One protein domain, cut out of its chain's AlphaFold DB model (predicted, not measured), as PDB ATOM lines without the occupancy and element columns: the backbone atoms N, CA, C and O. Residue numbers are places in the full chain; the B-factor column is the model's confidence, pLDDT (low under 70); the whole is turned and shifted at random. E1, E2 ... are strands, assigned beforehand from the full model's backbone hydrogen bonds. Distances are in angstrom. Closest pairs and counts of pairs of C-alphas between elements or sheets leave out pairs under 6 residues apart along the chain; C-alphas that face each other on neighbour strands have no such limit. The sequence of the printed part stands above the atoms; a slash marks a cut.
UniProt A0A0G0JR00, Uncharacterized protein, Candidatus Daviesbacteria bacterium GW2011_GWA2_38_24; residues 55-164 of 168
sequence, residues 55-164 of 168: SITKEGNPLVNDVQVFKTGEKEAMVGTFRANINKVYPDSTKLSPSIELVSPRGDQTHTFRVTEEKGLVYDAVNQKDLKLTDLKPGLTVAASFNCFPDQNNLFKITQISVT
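AT A GLANCE: This is residues 55 to 164 of the 168 residues of an uncharacterized protein of Candidatus Daviesbacteria bacterium GW2011_GWA2_38_24 (UniProt A0A0G0JR00). One strongly twisted sheet folds over on itself at the long strand E2, which bends by 108 degrees: E1, E2, E7 and E8 make a slab of long strands, and the far part of E2 with E3 and E4 makes a smaller wing, partly face to face with E7 and E8. A little hairpin, E5 and E6, extends the slab beside the last residues of E8. The 110 printed residues hold eight named strands, E1 to E8 along the chain, and no named helix, an all strand class; the sheet is branched and mixed, with E5 and E8 its one parallel pair. The whole is compact and rounded, with a radius of gyration of the C-alphas of 14.0 A and spans of 41 by 32 by 27 A.

IN THESE COORDINATES: Begin with E2, residues 75 to 90, the longest strand: find C-alpha 75 at (136.525, 144.636, 125.830) and follow it 33.4 A to C-alpha 90 at (126.560, 164.920, 101.294), with the bend at residue 87. E1, residues 64 to 72, spans 23.2 A, and E7, residues 141 to 149, spans 26.1 A. E8, residues 155 to 163, spans 24.2 A and ends at C-alpha 163, (124.014, 172.494, 116.600). The shorter strands are E3, residues 99 to 103, E4, residues 110 to 114, E5, residues 122 to 124, and E6, residues 129 to 131.

HOW THE PARTS SIT: Look first beside E2: E1 and E3 lie on one side of it, E7 on the other side. Its pairing is staggered, with E1 over residues 75 to 82, E7 over 78 to 85 and E3 over 85 to 90. E1 and E2 form an antiparallel hairpin at 155 degrees, with N 68 and O 79 2.8 A apart. E2 and E7 are antiparallel at 147 degrees; see N 82 and O 144, 2.8 A. E7 and E8, a hairpin, are antiparallel at 159 degrees, with N 145 and O 160 at 2.8 A. E8 and E5 are parallel at 22 degrees, with N 163 and O 123 at 2.8 A, and the hairpin E5 and E6 has N 131 and O 122 at 2.9 A. On the wing, the hairpin E2 and E3 has N 87 and O 101 at 2.9 A, and the hairpin E3 and E4 has N 102 and O 111 at 2.8 A. E1 to E4 form a meander, each strand the antiparallel neighbour of the one before. The closest C-alphas of E4 and E8 are those of Phe 113 and Ile 158, 7.9 A apart, while E3 and E8 are apart.

THE WHOLE: The two C-alphas farthest apart, those of Gly 73 and Lys 137, are 42.3 A from each other. The printed part has no cut and no long link. Its mean pLDDT is 90.4; look to residues 93 to 96, between E2 and E3, for the residues under 70.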
ATOM      1  N   SER A  55     140.650 154.975 115.194       87.38
ATOM      2  CA  SER A  55     141.908 155.728 115.116       87.38
ATOM      3  C   SER A  55     141.720 157.251 115.186       87.38
ATOM      4  O   SER A  55     142.649 157.954 115.591       87.38
ATOM      5  N   ILE A  56     140.531 157.756 114.844       87.62
ATOM      6  CA  ILE A  56     140.195 159.178 114.920       87.62
ATOM      7  C   ILE A  56     140.020 159.686 116.357       87.62
ATOM      8  O   ILE A  56     140.131 160.885 116.585       87.62
ATOM      9  N   THR A  57     139.781 158.806 117.332       87.88
ATOM     10  CA  THR A  57     139.553 159.184 118.739       87.88
ATOM     11  C   THR A  57     140.855 159.346 119.529       87.88
ATOM     12  O   THR A  57     140.819 159.595 120.731       87.88
ATOM     13  N   LYS A  58     142.012 159.195 118.870       84.12
ATOM     14  CA  LYS A  58     143.331 159.311 119.496       84.12
ATOM     15  C   LYS A  58     143.583 160.715 120.043       84.12
ATOM     16  O   LYS A  58     143.200 161.720 119.441       84.12
ATOM     17  N   GLU A  59     144.314 160.756 121.153       76.25
ATOM     18  CA  GLU A  59     144.828 161.988 121.742       76.25
ATOM     19  C   GLU A  59     145.613 162.807 120.701       76.25
ATOM     20  O   GLU A  59     146.372 162.262 119.896       76.25
ATOM     21  N   GLY A  60     145.392 164.122 120.694       81.62
ATOM     22  CA  GLY A  60     146.010 165.045 119.739       81.62
ATOM     23  C   GLY A  60     145.227 165.264 118.442       81.62
ATOM     24  O   GLY A  60     145.635 166.107 117.646       81.62
ATOM     25  N   ASN A  61     144.101 164.576 118.218       87.94
ATOM     26  CA  ASN A  61     143.190 164.934 117.133       87.94
ATOM     27  C   ASN A  61     142.444 166.249 117.467       87.94
ATOM     28  O   ASN A  61     141.661 166.259 118.416       87.94
ATOM     29  N   PRO A  62     142.615 167.343 116.698       88.50
ATOM     30  CA  PRO A  62     141.981 168.638 116.966       88.50
ATOM     31  C   PRO A  62     140.448 168.669 116.833       88.50
ATOM     32  O   PRO A  62     139.838 169.673 117.206       88.50
ATOM     33  N   LEU A  63     139.808 167.618 116.306       90.00
ATOM     34  CA  LEU A  63     138.352 167.451 116.387       90.00
ATOM     35  C   LEU A  63     137.898 166.951 117.760       90.00
ATOM     36  O   LEU A  63     136.790 167.281 118.180       90.00
ATOM     37  N   VAL A  64     138.713 166.136 118.434       92.56
ATOM     38  CA  VAL A  64     138.368 165.492 119.706       92.56
ATOM     39  C   VAL A  64     138.319 166.531 120.816       92.56
ATOM     40  O   VAL A  64     139.312 167.186 121.118       92.56
ATOM     41  N   ASN A  65     137.143 166.670 121.426       92.50
ATOM     42  CA  ASN A  65     136.923 167.555 122.562       92.50
ATOM     43  C   ASN A  65     136.983 166.790 123.892       92.50
ATOM     44  O   ASN A  65     137.605 167.268 124.833       92.50
ATOM     45  N   ASP A  66     136.359 165.613 123.958       93.75
ATOM     46  CA  ASP A  66     136.399 164.721 125.126       93.75
ATOM     47  C   ASP A  66     136.289 163.255 124.692       93.75
ATOM     48  O   ASP A  66     135.600 162.959 123.708       93.75
ATOM     49  N   VAL A  67     136.942 162.351 125.431       94.81
ATOM     50  CA  VAL A  67     136.851 160.893 125.246       94.81
ATOM     51  C   VAL A  67     136.882 160.196 126.598       94.81
ATOM     52  O   VAL A  67     137.807 160.371 127.387       94.81
ATOM     53  N   GLN A  68     135.911 159.320 126.819       94.75
ATOM     54  CA  GLN A  68     135.861 158.401 127.944       94.75
ATOM     55  C   GLN A  68     136.033 156.972 127.440       94.75
ATOM     56  O   GLN A  68     135.390 156.558 126.473       94.75
ATOM     57  N   VAL A  69     136.902 156.218 128.111       94.31
ATOM     58  CA  VAL A  69     137.226 154.831 127.764       94.31
ATOM     59  C   VAL A  69     136.679 153.902 128.841       94.31
ATOM     60  O   VAL A  69     137.055 154.000 130.009       94.31
ATOM     61  N   PHE A  70     135.821 152.969 128.443       93.25
ATOM     62  CA  PHE A  70     135.273 151.923 129.296       93.25
ATOM     63  C   PHE A  70     135.941 150.596 128.967       93.25
ATOM     64  O   PHE A  70     135.955 150.178 127.810       93.25
ATOM     65  N   LYS A  71     136.463 149.917 129.991       93.88
ATOM     66  CA  LYS A  71     137.066 148.588 129.854       93.88
ATOM     67  C   LYS A  71     136.292 147.571 130.679       93.88
ATOM     68  O   LYS A  71     135.980 147.815 131.844       93.88
ATOM     69  N   THR A  72     135.961 146.430 130.087       89.38
ATOM     70  CA  THR A  72     135.297 145.315 130.777       89.38
ATOM     71  C   THR A  72     135.916 144.003 130.315       89.38
ATOM     72  O   THR A  72     135.597 143.486 129.244       89.38
ATOM     73  N   GLY A  73     136.829 143.470 131.132       89.94
ATOM     74  CA  GLY A  73     137.693 142.366 130.725       89.94
ATOM     75  C   GLY A  73     138.594 142.799 129.569       89.94
ATOM     76  O   GLY A  73     139.266 143.822 129.663       89.94
ATOM     77  N   GLU A  74     138.563 142.042 128.474       87.31
ATOM     78  CA  GLU A  74     139.298 142.352 127.239       87.31
ATOM     79  C   GLU A  74     138.560 143.337 126.322       87.31
ATOM     80  O   GLU A  74     139.112 143.737 125.307       87.31
ATOM     81  N   LYS A  75     137.324 143.731 126.663       90.56
ATOM     82  CA  LYS A  75     136.525 144.636 125.830       90.56
ATOM     83  C   LYS A  75     136.798 146.096 126.160       90.56
ATOM     84  O   LYS A  75     136.790 146.470 127.336       90.56
ATOM     85  N   GLU A  76     136.924 146.918 125.130       92.00
ATOM     86  CA  GLU A  76     137.068 148.365 125.185       92.00
ATOM     87  C   GLU A  76     135.944 149.058 124.398       92.00
ATOM     88  O   GLU A  76     135.584 148.673 123.284       92.00
ATOM     89  N   ALA A  77     135.383 150.112 124.982       93.75
ATOM     90  CA  ALA A  77     134.481 151.028 124.302       93.75
ATOM     91  C   ALA A  77     134.906 152.464 124.594       93.75
ATOM     92  O   ALA A  77     135.245 152.803 125.726       93.75
ATOM     93  N   MET A  78     134.859 153.314 123.579       94.75
ATOM     94  CA  MET A  78     135.126 154.739 123.697       94.75
ATOM     95  C   MET A  78     133.850 155.504 123.398       94.75
ATOM     96  O   MET A  78     133.211 155.258 122.378       94.75
ATOM     97  N   VAL A  79     133.489 156.448 124.252       96.00
ATOM     98  CA  VAL A  79     132.448 157.435 123.945       96.00
ATOM     99  C   VAL A  79     133.065 158.810 124.039       96.00
ATOM    100  O   VAL A  79     133.975 159.028 124.837       96.00
ATOM    101  N   GLY A  80     132.600 159.747 123.236       95.50
ATOM    102  CA  GLY A  80     133.185 161.072 123.279       95.50
ATOM    103  C   GLY A  80     132.415 162.095 122.487       95.50
ATOM    104  O   GLY A  80     131.333 161.834 121.957       95.50
ATOM    105  N   THR A  81     133.008 163.278 122.427       95.81
ATOM    106  CA  THR A  81     132.474 164.407 121.678       95.81
ATOM    107  C   THR A  81     133.547 164.999 120.785       95.81
ATOM    108  O   THR A  81     134.700 165.176 121.186       95.81
ATOM    109  N   PHE A  82     133.158 165.333 119.562       95.19
ATOM    110  CA  PHE A  82     133.901 166.245 118.715       95.19
ATOM    111  C   PHE A  82     133.354 167.654 118.857       95.19
ATOM    112  O   PHE A  82     132.143 167.840 118.984       95.19
ATOM    113  N   ARG A  83     134.232 168.646 118.736       95.00
ATOM    114  CA  ARG A  83     133.845 170.036 118.496       95.00
ATOM    115  C   ARG A  83     134.327 170.422 117.106       95.00
ATOM    116  O   ARG A  83     135.518 170.336 116.832       95.00
ATOM    117  N   ALA A  84     133.416 170.836 116.235       95.56
ATOM    118  CA  ALA A  84     133.738 171.059 114.830       95.56
ATOM    119  C   ALA A  84     132.850 172.125 114.188       95.56
ATOM    120  O   ALA A  84     131.806 172.495 114.725       95.56
ATOM    121  N   ASN A  85     133.255 172.577 113.007       96.19
ATOM    122  CA  ASN A  85     132.413 173.320 112.084       96.19
ATOM    123  C   ASN A  85     131.979 172.404 110.936       96.19
ATOM    124  O   ASN A  85     132.761 171.575 110.465       96.19
ATOM    125  N   ILE A  86     130.748 172.568 110.458       95.56
ATOM    126  CA  ILE A  86     130.283 171.885 109.249       95.56
ATOM    127  C   ILE A  86     131.004 172.482 108.043       95.56
ATOM    128  O   ILE A  86     130.909 173.685 107.813       95.56
ATOM    129  N   ASN A  87     131.685 171.660 107.247       94.56
ATOM    130  CA  ASN A  87     132.195 172.105 105.948       94.56
ATOM    131  C   ASN A  87     131.209 171.783 104.830       94.56
ATOM    132  O   ASN A  87     130.879 172.636 104.005       94.56
ATOM    133  N   LYS A  88     130.703 170.546 104.811       93.19
ATOM    134  CA  LYS A  88     129.800 170.077 103.763       93.19
ATOM    135  C   LYS A  88     128.934 168.923 104.243       93.19
ATOM    136  O   LYS A  88     129.362 168.096 105.041       93.19
ATOM    137  N   VAL A  89     127.721 168.860 103.709       92.12
ATOM    138  CA  VAL A  89     126.816 167.722 103.857       92.12
ATOM    139  C   VAL A  89     126.665 167.071 102.492       92.12
ATOM    140  O   VAL A  89     126.441 167.754 101.491       92.12
ATOM    141  N   TYR A  90     126.793 165.753 102.463       89.50
ATOM    142  CA  TYR A  90     126.560 164.920 101.294       89.50
ATOM    143  C   TYR A  90     125.267 164.139 101.549       89.50
ATOM    144  O   TYR A  90     125.328 163.035 102.100       89.50
ATOM    145  N   PRO A  91     124.092 164.729 101.245       79.06
ATOM    146  CA  PRO A  91     122.834 164.007 101.356       79.06
ATOM    147  C   PRO A  91     122.859 162.829 100.383       79.06
ATOM    148  O   PRO A  91     123.380 162.962  99.275       79.06
ATOM    149  N   ASP A  92     122.349 161.693 100.858       74.38
ATOM    150  CA  ASP A  92     122.317 160.378 100.209       74.38
ATOM    151  C   ASP A  92     122.395 160.458  98.674       74.38
ATOM    152  O   ASP A  92     121.461 160.899  97.997       74.38
ATOM    153  N   SER A  93     123.536 160.059  98.110       57.19
ATOM    154  CA  SER A  93     123.600 159.797  96.671       57.19
ATOM    155  C   SER A  93     123.105 158.375  96.461       57.19
ATOM    156  O   SER A  93     123.353 157.530  97.311       57.19
ATOM    157  N   THR A  94     122.473 158.071  95.328       55.81
ATOM    158  CA  THR A  94     121.791 156.793  95.025       55.81
ATOM    159  C   THR A  94     122.623 155.500  95.181       55.81
ATOM    160  O   THR A  94     122.139 154.423  94.837       55.81
ATOM    161  N   LYS A  95     123.866 155.571  95.681       51.12
ATOM    162  CA  LYS A  95     124.773 154.454  95.973       51.12
ATOM    163  C   LYS A  95     125.620 154.603  97.259       51.12
ATOM    164  O   LYS A  95     126.448 153.727  97.498       51.12
ATOM    165  N   LEU A  96     125.485 155.662  98.071       61.88
ATOM    166  CA  LEU A  96     126.348 155.899  99.247       61.88
ATOM    167  C   LEU A  96     125.570 156.525 100.407       61.88
ATOM    168  O   LEU A  96     124.970 157.577 100.220       61.88
ATOM    169  N   SER A  97     125.694 155.935 101.604       77.50
ATOM    170  CA  SER A  97     125.115 156.466 102.846       77.50
ATOM    171  C   SER A  97     125.417 157.960 103.030       77.50
ATOM    172  O   SER A  97     126.539 158.386 102.713       77.50
ATOM    173  N   PRO A  98     124.472 158.740 103.595       87.88
ATOM    174  CA  PRO A  98     124.685 160.148 103.897       87.88
ATOM    175  C   PRO A  98     126.008 160.369 104.625       87.88
ATOM    176  O   PRO A  98     126.417 159.568 105.471       87.88
ATOM    177  N   SER A  99     126.703 161.444 104.278       90.88
ATOM    178  CA  SER A  99     127.987 161.765 104.893       90.88
ATOM    179  C   SER A  99     128.060 163.232 105.287       90.88
ATOM    180  O   SER A  99     127.442 164.094 104.661       90.88
ATOM    181  N   ILE A 100     128.842 163.516 106.321       92.94
ATOM    182  CA  ILE A 100     129.089 164.863 106.818       92.94
ATOM    183  C   ILE A 100     130.583 165.120 106.919       92.94
ATOM    184  O   ILE A 100     131.345 164.275 107.384       92.94
ATOM    185  N   GLU A 101     130.999 166.297 106.477       93.81
ATOM    186  CA  GLU A 101     132.374 166.751 106.558       93.81
ATOM    187  C   GLU A 101     132.519 167.750 107.700       93.81
ATOM    188  O   GLU A 101     131.914 168.829 107.684       93.81
ATOM    189  N   LEU A 102     133.314 167.367 108.695       94.94
ATOM    190  CA  LEU A 102     133.601 168.150 109.884       94.94
ATOM    191  C   LEU A 102     135.016 168.710 109.800       94.94
ATOM    192  O   LEU A 102     135.972 167.985 109.519       94.94
ATOM    193  N   VAL A 103     135.135 170.000 110.081       94.69
ATOM    194  CA  VAL A 103     136.398 170.731 110.155       94.69
ATOM    195  C   VAL A 103     136.675 171.102 111.604       94.69
ATOM    196  O   VAL A 103     135.772 171.542 112.318       94.69
ATOM    197  N   SER A 104     137.919 170.936 112.051       93.19
ATOM    198  CA  SER A 104     138.339 171.360 113.387       93.19
ATOM    199  C   SER A 104     138.053 172.853 113.602       93.19
ATOM    200  O   SER A 104     138.052 173.631 112.645       93.19
ATOM    201  N   PRO A 105     137.856 173.329 114.844       91.12
ATOM    202  CA  PRO A 105     137.535 174.737 115.087       91.12
ATOM    203  C   PRO A 105     138.604 175.708 114.564       91.12
ATOM    204  O   PRO A 105     138.303 176.869 114.297       91.12
ATOM    205  N   ARG A 106     139.849 175.232 114.413       91.12
ATOM    206  CA  ARG A 106     140.988 175.988 113.875       91.12
ATOM    207  C   ARG A 106     141.143 175.880 112.353       91.12
ATOM    208  O   ARG A 106     141.938 176.625 111.794       91.12
ATOM    209  N   GLY A 107     140.408 174.987 111.689       90.00
ATOM    210  CA  GLY A 107     140.493 174.792 110.240       90.00
ATOM    211  C   GLY A 107     141.682 173.954 109.764       90.00
ATOM    212  O   GLY A 107     141.942 173.906 108.567       90.00
ATOM    213  N   ASP A 108     142.422 173.320 110.674       87.69
ATOM    214  CA  ASP A 108     143.654 172.578 110.373       87.69
ATOM    215  C   ASP A 108     143.428 171.099 110.029       87.69
ATOM    216  O   ASP A 108     144.325 170.450 109.488       87.69
ATOM    217  N   GLN A 109     142.234 170.560 110.293       88.81
ATOM    218  CA  GLN A 109     141.901 169.179 109.968       88.81
ATOM    219  C   GLN A 109     140.453 169.035 109.518       88.81
ATOM    220  O   GLN A 109     139.543 169.608 110.115       88.81
ATOM    221  N   THR A 110     140.256 168.199 108.503       91.06
ATOM    222  CA  THR A 110     138.953 167.878 107.925       91.06
ATOM    223  C   THR A 110     138.757 166.373 107.918       91.06
ATOM    224  O   THR A 110     139.653 165.642 107.498       91.06
ATOM    225  N   HIS A 111     137.580 165.910 108.335       91.50
ATOM    226  CA  HIS A 111     137.200 164.499 108.282       91.50
ATOM    227  C   HIS A 111     135.793 164.326 107.737       91.50
ATOM    228  O   HIS A 111     134.884 165.076 108.087       91.50
ATOM    229  N   THR A 112     135.616 163.310 106.894       91.75
ATOM    230  CA  THR A 112     134.303 162.917 106.379       91.75
ATOM    231  C   THR A 112     133.814 161.684 107.119       91.75
ATOM    232  O   THR A 112     134.475 160.647 107.120       91.75
ATOM    233  N   PHE A 113     132.630 161.791 107.708       91.25
ATOM    234  CA  PHE A 113     131.977 160.719 108.439       91.25
ATOM    235  C   PHE A 113     130.756 160.247 107.676       91.25
ATOM    236  O   PHE A 113     129.905 161.058 107.304       91.25
ATOM    237  N   ARG A 114     130.626 158.931 107.503       90.50
ATOM    238  CA  ARG A 114     129.334 158.353 107.120       90.50
ATOM    239  C   ARG A 114     128.419 158.380 108.329       90.50
ATOM    240  O   ARG A 114     128.831 158.008 109.430       90.50
ATOM    241  N   VAL A 115     127.179 158.779 108.111       90.62
ATOM    242  CA  VAL A 115     126.147 158.826 109.141       90.62
ATOM    243  C   VAL A 115     124.925 158.053 108.673       90.62
ATOM    244  O   VAL A 115     124.648 157.928 107.481       90.62
ATOM    245  N   THR A 116     124.195 157.503 109.632       88.25
ATOM    246  CA  THR A 116     122.905 156.866 109.385       88.25
ATOM    247  C   THR A 116     121.836 157.840 109.830       88.25
ATOM    248  O   THR A 116     121.776 158.165 111.011       88.25
ATOM    249  N   GLU A 117     121.031 158.337 108.892       86.12
ATOM    250  CA  GLU A 117     119.990 159.305 109.219       86.12
ATOM    251  C   GLU A 117     118.877 158.628 110.029       86.12
ATOM    252  O   GLU A 117     118.150 157.766 109.541       86.12
ATOM    253  N   GLU A 118     118.787 159.009 111.301       89.38
ATOM    254  CA  GLU A 118     117.798 158.537 112.264       89.38
ATOM    255  C   GLU A 118     117.284 159.718 113.098       89.38
ATOM    256  O   GLU A 118     117.932 160.765 113.196       89.38
ATOM    257  N   LYS A 119     116.092 159.580 113.690       89.44
ATOM    258  CA  LYS A 119     115.530 160.632 114.546       89.44
ATOM    259  C   LYS A 119     116.482 160.911 115.715       89.44
ATOM    260  O   LYS A 119     116.935 159.978 116.371       89.44
ATOM    261  N   GLY A 120     116.743 162.188 115.983       92.50
ATOM    262  CA  GLY A 120     117.663 162.620 117.035       92.50
ATOM    263  C   GLY A 120     119.137 162.623 116.621       92.50
ATOM    264  O   GLY A 120     119.967 163.053 117.422       92.50
ATOM    265  N   LEU A 121     119.470 162.218 115.382       95.12
ATOM    266  CA  LEU A 121     120.830 162.356 114.858       95.12
ATOM    267  C   LEU A 121     121.254 163.822 114.836       95.12
ATOM    268  O   LEU A 121     122.371 164.118 115.229       95.12
ATOM    269  N   VAL A 122     120.401 164.736 114.369       96.44
ATOM    270  CA  VAL A 122     120.700 166.171 114.360       96.44
ATOM    271  C   VAL A 122     119.742 166.883 115.296       96.44
ATOM    272  O   VAL A 122     118.526 166.794 115.136       96.44
ATOM    273  N   TYR A 123     120.302 167.599 116.265       96.31
ATOM    274  CA  TYR A 123     119.548 168.321 117.277       96.31
ATOM    275  C   TYR A 123     119.968 169.788 117.300       96.31
ATOM    276  O   TYR A 123     121.147 170.115 117.432       96.31
ATOM    277  N   ASP A 124     119.005 170.687 117.170       93.81
ATOM    278  CA  ASP A 124     119.210 172.112 117.381       93.81
ATOM    279  C   ASP A 124     119.166 172.396 118.882       93.81
ATOM    280  O   ASP A 124     118.088 172.479 119.471       93.81
ATOM    281  N   ALA A 125     120.335 172.532 119.511       91.56
ATOM    282  CA  ALA A 125     120.405 172.786 120.946       91.56
ATOM    283  C   ALA A 125     119.939 174.204 121.317       91.56
ATOM    284  O   ALA A 125     119.573 174.440 122.467       91.56
ATOM    285  N   VAL A 126     119.923 175.137 120.358       89.44
ATOM    286  CA  VAL A 126     119.474 176.519 120.569       89.44
ATOM    287  C   VAL A 126     117.948 176.578 120.591       89.44
ATOM    288  O   VAL A 126     117.360 177.138 121.512       89.44
ATOM    289  N   ASN A 127     117.302 175.954 119.602       91.50
ATOM    290  CA  ASN A 127     115.841 175.966 119.453       91.50
ATOM    291  C   ASN A 127     115.139 174.724 120.029       91.50
ATOM    292  O   ASN A 127     113.922 174.598 119.903       91.50
ATOM    293  N   GLN A 128     115.894 173.806 120.633       92.75
ATOM    294  CA  GLN A 128     115.426 172.575 121.275       92.75
ATOM    295  C   GLN A 128     114.553 171.678 120.383       92.75
ATOM    296  O   GLN A 128     113.493 171.204 120.799       92.75
ATOM    297  N   LYS A 129     114.989 171.424 119.145       94.06
ATOM    298  CA  LYS A 129     114.227 170.614 118.178       94.06
ATOM    299  C   LYS A 129     115.111 169.689 117.349       94.06
ATOM    300  O   LYS A 129     116.260 170.013 117.060       94.06
ATOM    301  N   ASP A 130     114.541 168.569 116.912       94.38
ATOM    302  CA  ASP A 130     115.176 167.692 115.928       94.38
ATOM    303  C   ASP A 130     115.231 168.380 114.555       94.38
ATOM    304  O   ASP A 130     114.281 169.055 114.140       94.38
ATOM    305  N   LEU A 131     116.332 168.168 113.840       93.06
ATOM    306  CA  LEU A 131     116.554 168.623 112.470       93.06
ATOM    307  C   LEU A 131     116.859 167.440 111.551       93.06
ATOM    308  O   LEU A 131     117.173 166.335 112.002       93.06
ATOM    309  N   LYS A 132     116.796 167.683 110.243       92.00
ATOM    310  CA  LYS A 132     117.316 166.756 109.234       92.00
ATOM    311  C   LYS A 132     118.787 167.033 108.972       92.00
ATOM    312  O   LYS A 132     119.261 168.158 109.148       92.00
ATOM    313  N   LEU A 133     119.502 166.038 108.451       91.88
ATOM    314  CA  LEU A 133     120.895 166.231 108.048       91.88
ATOM    315  C   LEU A 133     121.023 167.318 106.967       91.88
ATOM    316  O   LEU A 133     121.969 168.102 106.980       91.88
ATOM    317  N   THR A 134     120.033 167.416 106.077       91.12
ATOM    318  CA  THR A 134     119.955 168.434 105.017       91.12
ATOM    319  C   THR A 134     119.797 169.867 105.521       91.12
ATOM    320  O   THR A 134     120.027 170.795 104.752       91.12
ATOM    321  N   ASP A 135     119.398 170.059 106.781       92.06
ATOM    322  CA  ASP A 135     119.225 171.393 107.367       92.06
ATOM    323  C   ASP A 135     120.562 171.982 107.853       92.06
ATOM    324  O   ASP A 135     120.660 173.184 108.117       92.06
ATOM    325  N   LEU A 136     121.610 171.154 107.950       92.31
ATOM    326  CA  LEU A 136     122.948 171.588 108.340       92.31
ATOM    327  C   LEU A 136     123.617 172.373 107.207       92.31
ATOM    328  O   LEU A 136     123.844 171.870 106.106       92.31
ATOM    329  N   LYS A 137     123.985 173.619 107.505       91.88
ATOM    330  CA  LYS A 137     124.674 174.523 106.580       91.88
ATOM    331  C   LYS A 137     126.180 174.571 106.870       91.88
ATOM    332  O   LYS A 137     126.574 174.472 108.035       91.88
ATOM    333  N   PRO A 138     127.028 174.779 105.846       93.50
ATOM    334  CA  PRO A 138     128.441 175.081 106.051       93.50
ATOM    335  C   PRO A 138     128.648 176.262 107.009       93.50
ATOM    336  O   PRO A 138     127.914 177.249 106.958       93.50
ATOM    337  N   GLY A 139     129.658 176.162 107.870       91.56
ATOM    338  CA  GLY A 139     130.021 177.170 108.866       91.56
ATOM    339  C   GLY A 139     129.320 177.034 110.220       91.56
ATOM    340  O   GLY A 139     129.749 177.687 111.167       91.56
ATOM    341  N   LEU A 140     128.293 176.186 110.354       93.38
ATOM    342  CA  LEU A 140     127.666 175.932 111.656       93.38
ATOM    343  C   LEU A 140     128.644 175.236 112.605       93.38
ATOM    344  O   LEU A 140     129.256 174.232 112.238       93.38
ATOM    345  N   THR A 141     128.740 175.726 113.840       94.56
ATOM    346  CA  THR A 141     129.495 175.059 114.906       94.56
ATOM    347  C   THR A 141     128.630 174.004 115.585       94.56
ATOM    348  O   THR A 141     127.515 174.285 116.052       94.56
ATOM    349  N   VAL A 142     129.166 172.791 115.681       96.69
ATOM    350  CA  VAL A 142     128.487 171.618 116.231       96.69
ATOM    351  C   VAL A 142     129.325 170.920 117.300       96.69
ATOM    352  O   VAL A 142     130.559 170.965 117.289       96.69
ATOM    353  N   ALA A 143     128.626 170.227 118.194       96.75
ATOM    354  CA  ALA A 143     129.179 169.187 119.047       96.75
ATOM    355  C   ALA A 143     128.641 167.832 118.570       96.75
ATOM    356  O   ALA A 143     127.430 167.613 118.598       96.75
ATOM    357  N   ALA A 144     129.512 166.940 118.096       96.69
ATOM    358  CA  ALA A 144     129.108 165.628 117.593       96.69
ATOM    359  C   ALA A 144     129.496 164.529 118.587       96.69
ATOM    360  O   ALA A 144     130.680 164.302 118.827       96.69
ATOM    361  N   SER A 145     128.508 163.849 119.158       96.81
ATOM    362  CA  SER A 145     128.718 162.704 120.039       96.81
ATOM    363  C   SER A 145     129.019 161.459 119.215       96.81
ATOM    364  O   SER A 145     128.406 161.233 118.166       96.81
ATOM    365  N   PHE A 146     129.943 160.632 119.689       95.50
ATOM    366  CA  PHE A 146     130.306 159.391 119.020       95.50
ATOM    367  C   PHE A 146     130.502 158.242 120.002       95.50
ATOM    368  O   PHE A 146     130.850 158.446 121.165       95.50
ATOM    369  N   ASN A 147     130.358 157.032 119.470       94.94
ATOM    370  CA  ASN A 147     130.780 155.790 120.101       94.94
ATOM    371  C   ASN A 147     131.798 155.088 119.196       94.94
ATOM    372  O   ASN A 147     131.649 155.085 117.970       94.94
ATOM    373  N   CYS A 148     132.789 154.447 119.804       94.38
ATOM    374  CA  CYS A 148     133.719 153.569 119.125       94.38
ATOM    375  C   CYS A 148     133.933 152.259 119.869       94.38
ATOM    376  O   CYS A 148     134.104 152.248 121.086       94.38
ATOM    377  N   PHE A 149     133.969 151.164 119.119       93.50
ATOM    378  CA  PHE A 149     134.141 149.811 119.634       93.50
ATOM    379  C   PHE A 149     135.308 149.143 118.889       93.50
ATOM    380  O   PHE A 149     135.078 148.490 117.865       93.50
ATOM    381  N   PRO A 150     136.562 149.316 119.360       91.31
ATOM    382  CA  PRO A 150     137.750 148.730 118.733       91.31
ATOM    383  C   PRO A 150     137.611 147.228 118.469       91.31
ATOM    384  O   PRO A 150     137.910 146.764 117.368       91.31
ATOM    385  N   ASP A 151     137.047 146.493 119.429       90.00
ATOM    386  CA  ASP A 151     136.895 145.034 119.351       90.00
ATOM    387  C   ASP A 151     135.823 144.575 118.353       90.00
ATOM    388  O   ASP A 151     135.746 143.396 118.015       90.00
ATOM    389  N   GLN A 152     134.983 145.491 117.862       87.00
ATOM    390  CA  GLN A 152     133.956 145.212 116.854       87.00
ATOM    391  C   GLN A 152     134.411 145.697 115.478       87.00
ATOM    392  O   GLN A 152     133.706 146.450 114.810       87.00
ATOM    393  N   ASN A 153     135.610 145.289 115.056       87.06
ATOM    394  CA  ASN A 153     136.206 145.702 113.782       87.06
ATOM    395  C   ASN A 153     136.347 147.235 113.656       87.06
ATOM    396  O   ASN A 153     136.059 147.811 112.607       87.06
ATOM    397  N   ASN A 154     136.766 147.903 114.740       88.81
ATOM    398  CA  ASN A 154     136.870 149.366 114.826       88.81
ATOM    399  C   ASN A 154     135.573 150.119 114.489       88.81
ATOM    400  O   ASN A 154     135.625 151.218 113.931       88.81
ATOM    401  N   LEU A 155     134.414 149.543 114.832       89.69
ATOM    402  CA  LEU A 155     133.113 150.156 114.587       89.69
ATOM    403  C   LEU A 155     133.043 151.542 115.237       89.69
ATOM    404  O   LEU A 155     133.038 151.661 116.462       89.69
ATOM    405  N   PHE A 156     132.926 152.573 114.406       92.56
ATOM    406  CA  PHE A 156     132.738 153.958 114.820       92.56
ATOM    407  C   PHE A 156     131.370 154.462 114.354       92.56
ATOM    408  O   PHE A 156     130.990 154.285 113.191       92.56
ATOM    409  N   LYS A 157     130.640 155.137 115.244       92.50
ATOM    410  CA  LYS A 157     129.334 155.732 114.942       92.50
ATOM    411  C   LYS A 157     129.226 157.123 115.563       92.50
ATOM    412  O   LYS A 157     129.375 157.261 116.775       92.50
ATOM    413  N   ILE A 158     128.880 158.125 114.753       94.62
ATOM    414  CA  ILE A 158     128.313 159.382 115.264       94.62
ATOM    415  C   ILE A 158     126.885 159.088 115.715       94.62
ATOM    416  O   ILE A 158     126.083 158.568 114.938       94.62
ATOM    417  N   THR A 159     126.583 159.386 116.972       95.19
ATOM    418  CA  THR A 159     125.281 159.116 117.594       95.19
ATOM    419  C   THR A 159     124.388 160.347 117.632       95.19
ATOM    420  O   THR A 159     123.171 160.207 117.592       95.19
ATOM    421  N   GLN A 160     124.974 161.545 117.683       96.88
ATOM    422  CA  GLN A 160     124.242 162.809 117.654       96.88
ATOM    423  C   GLN A 160     125.141 163.949 117.163       96.88
ATOM    424  O   GLN A 160     126.342 163.951 117.409       96.88
ATOM    425  N   ILE A 161     124.551 164.947 116.516       97.19
ATOM    426  CA  ILE A 161     125.146 166.196 116.053       97.19
ATOM    427  C   ILE A 161     124.299 167.321 116.642       97.19
ATOM    428  O   ILE A 161     123.201 167.607 116.166       97.19
ATOM    429  N   SER A 162     124.804 167.948 117.695       97.00
ATOM    430  CA  SER A 162     124.155 169.085 118.339       97.00
ATOM    431  C   SER A 162     124.635 170.385 117.708       97.00
ATOM    432  O   SER A 162     125.823 170.709 117.775       97.00
ATOM    433  N   VAL A 163     123.728 171.150 117.106       94.62
ATOM    434  CA  VAL A 163     124.014 172.494 116.600       94.62
ATOM    435  C   VAL A 163     124.088 173.447 117.788       94.62
ATOM    436  O   VAL A 163     123.121 173.611 118.526       94.62
ATOM    437  N   THR A 164     125.257 174.053 117.983       88.56
ATOM    438  CA  THR A 164     125.567 174.911 119.148       88.56
ATOM    439  C   THR A 164     125.611 176.401 118.802       88.56
ATOM    440  O   THR A 164     125.940 177.231 119.643       88.56
TER     441      THR A 164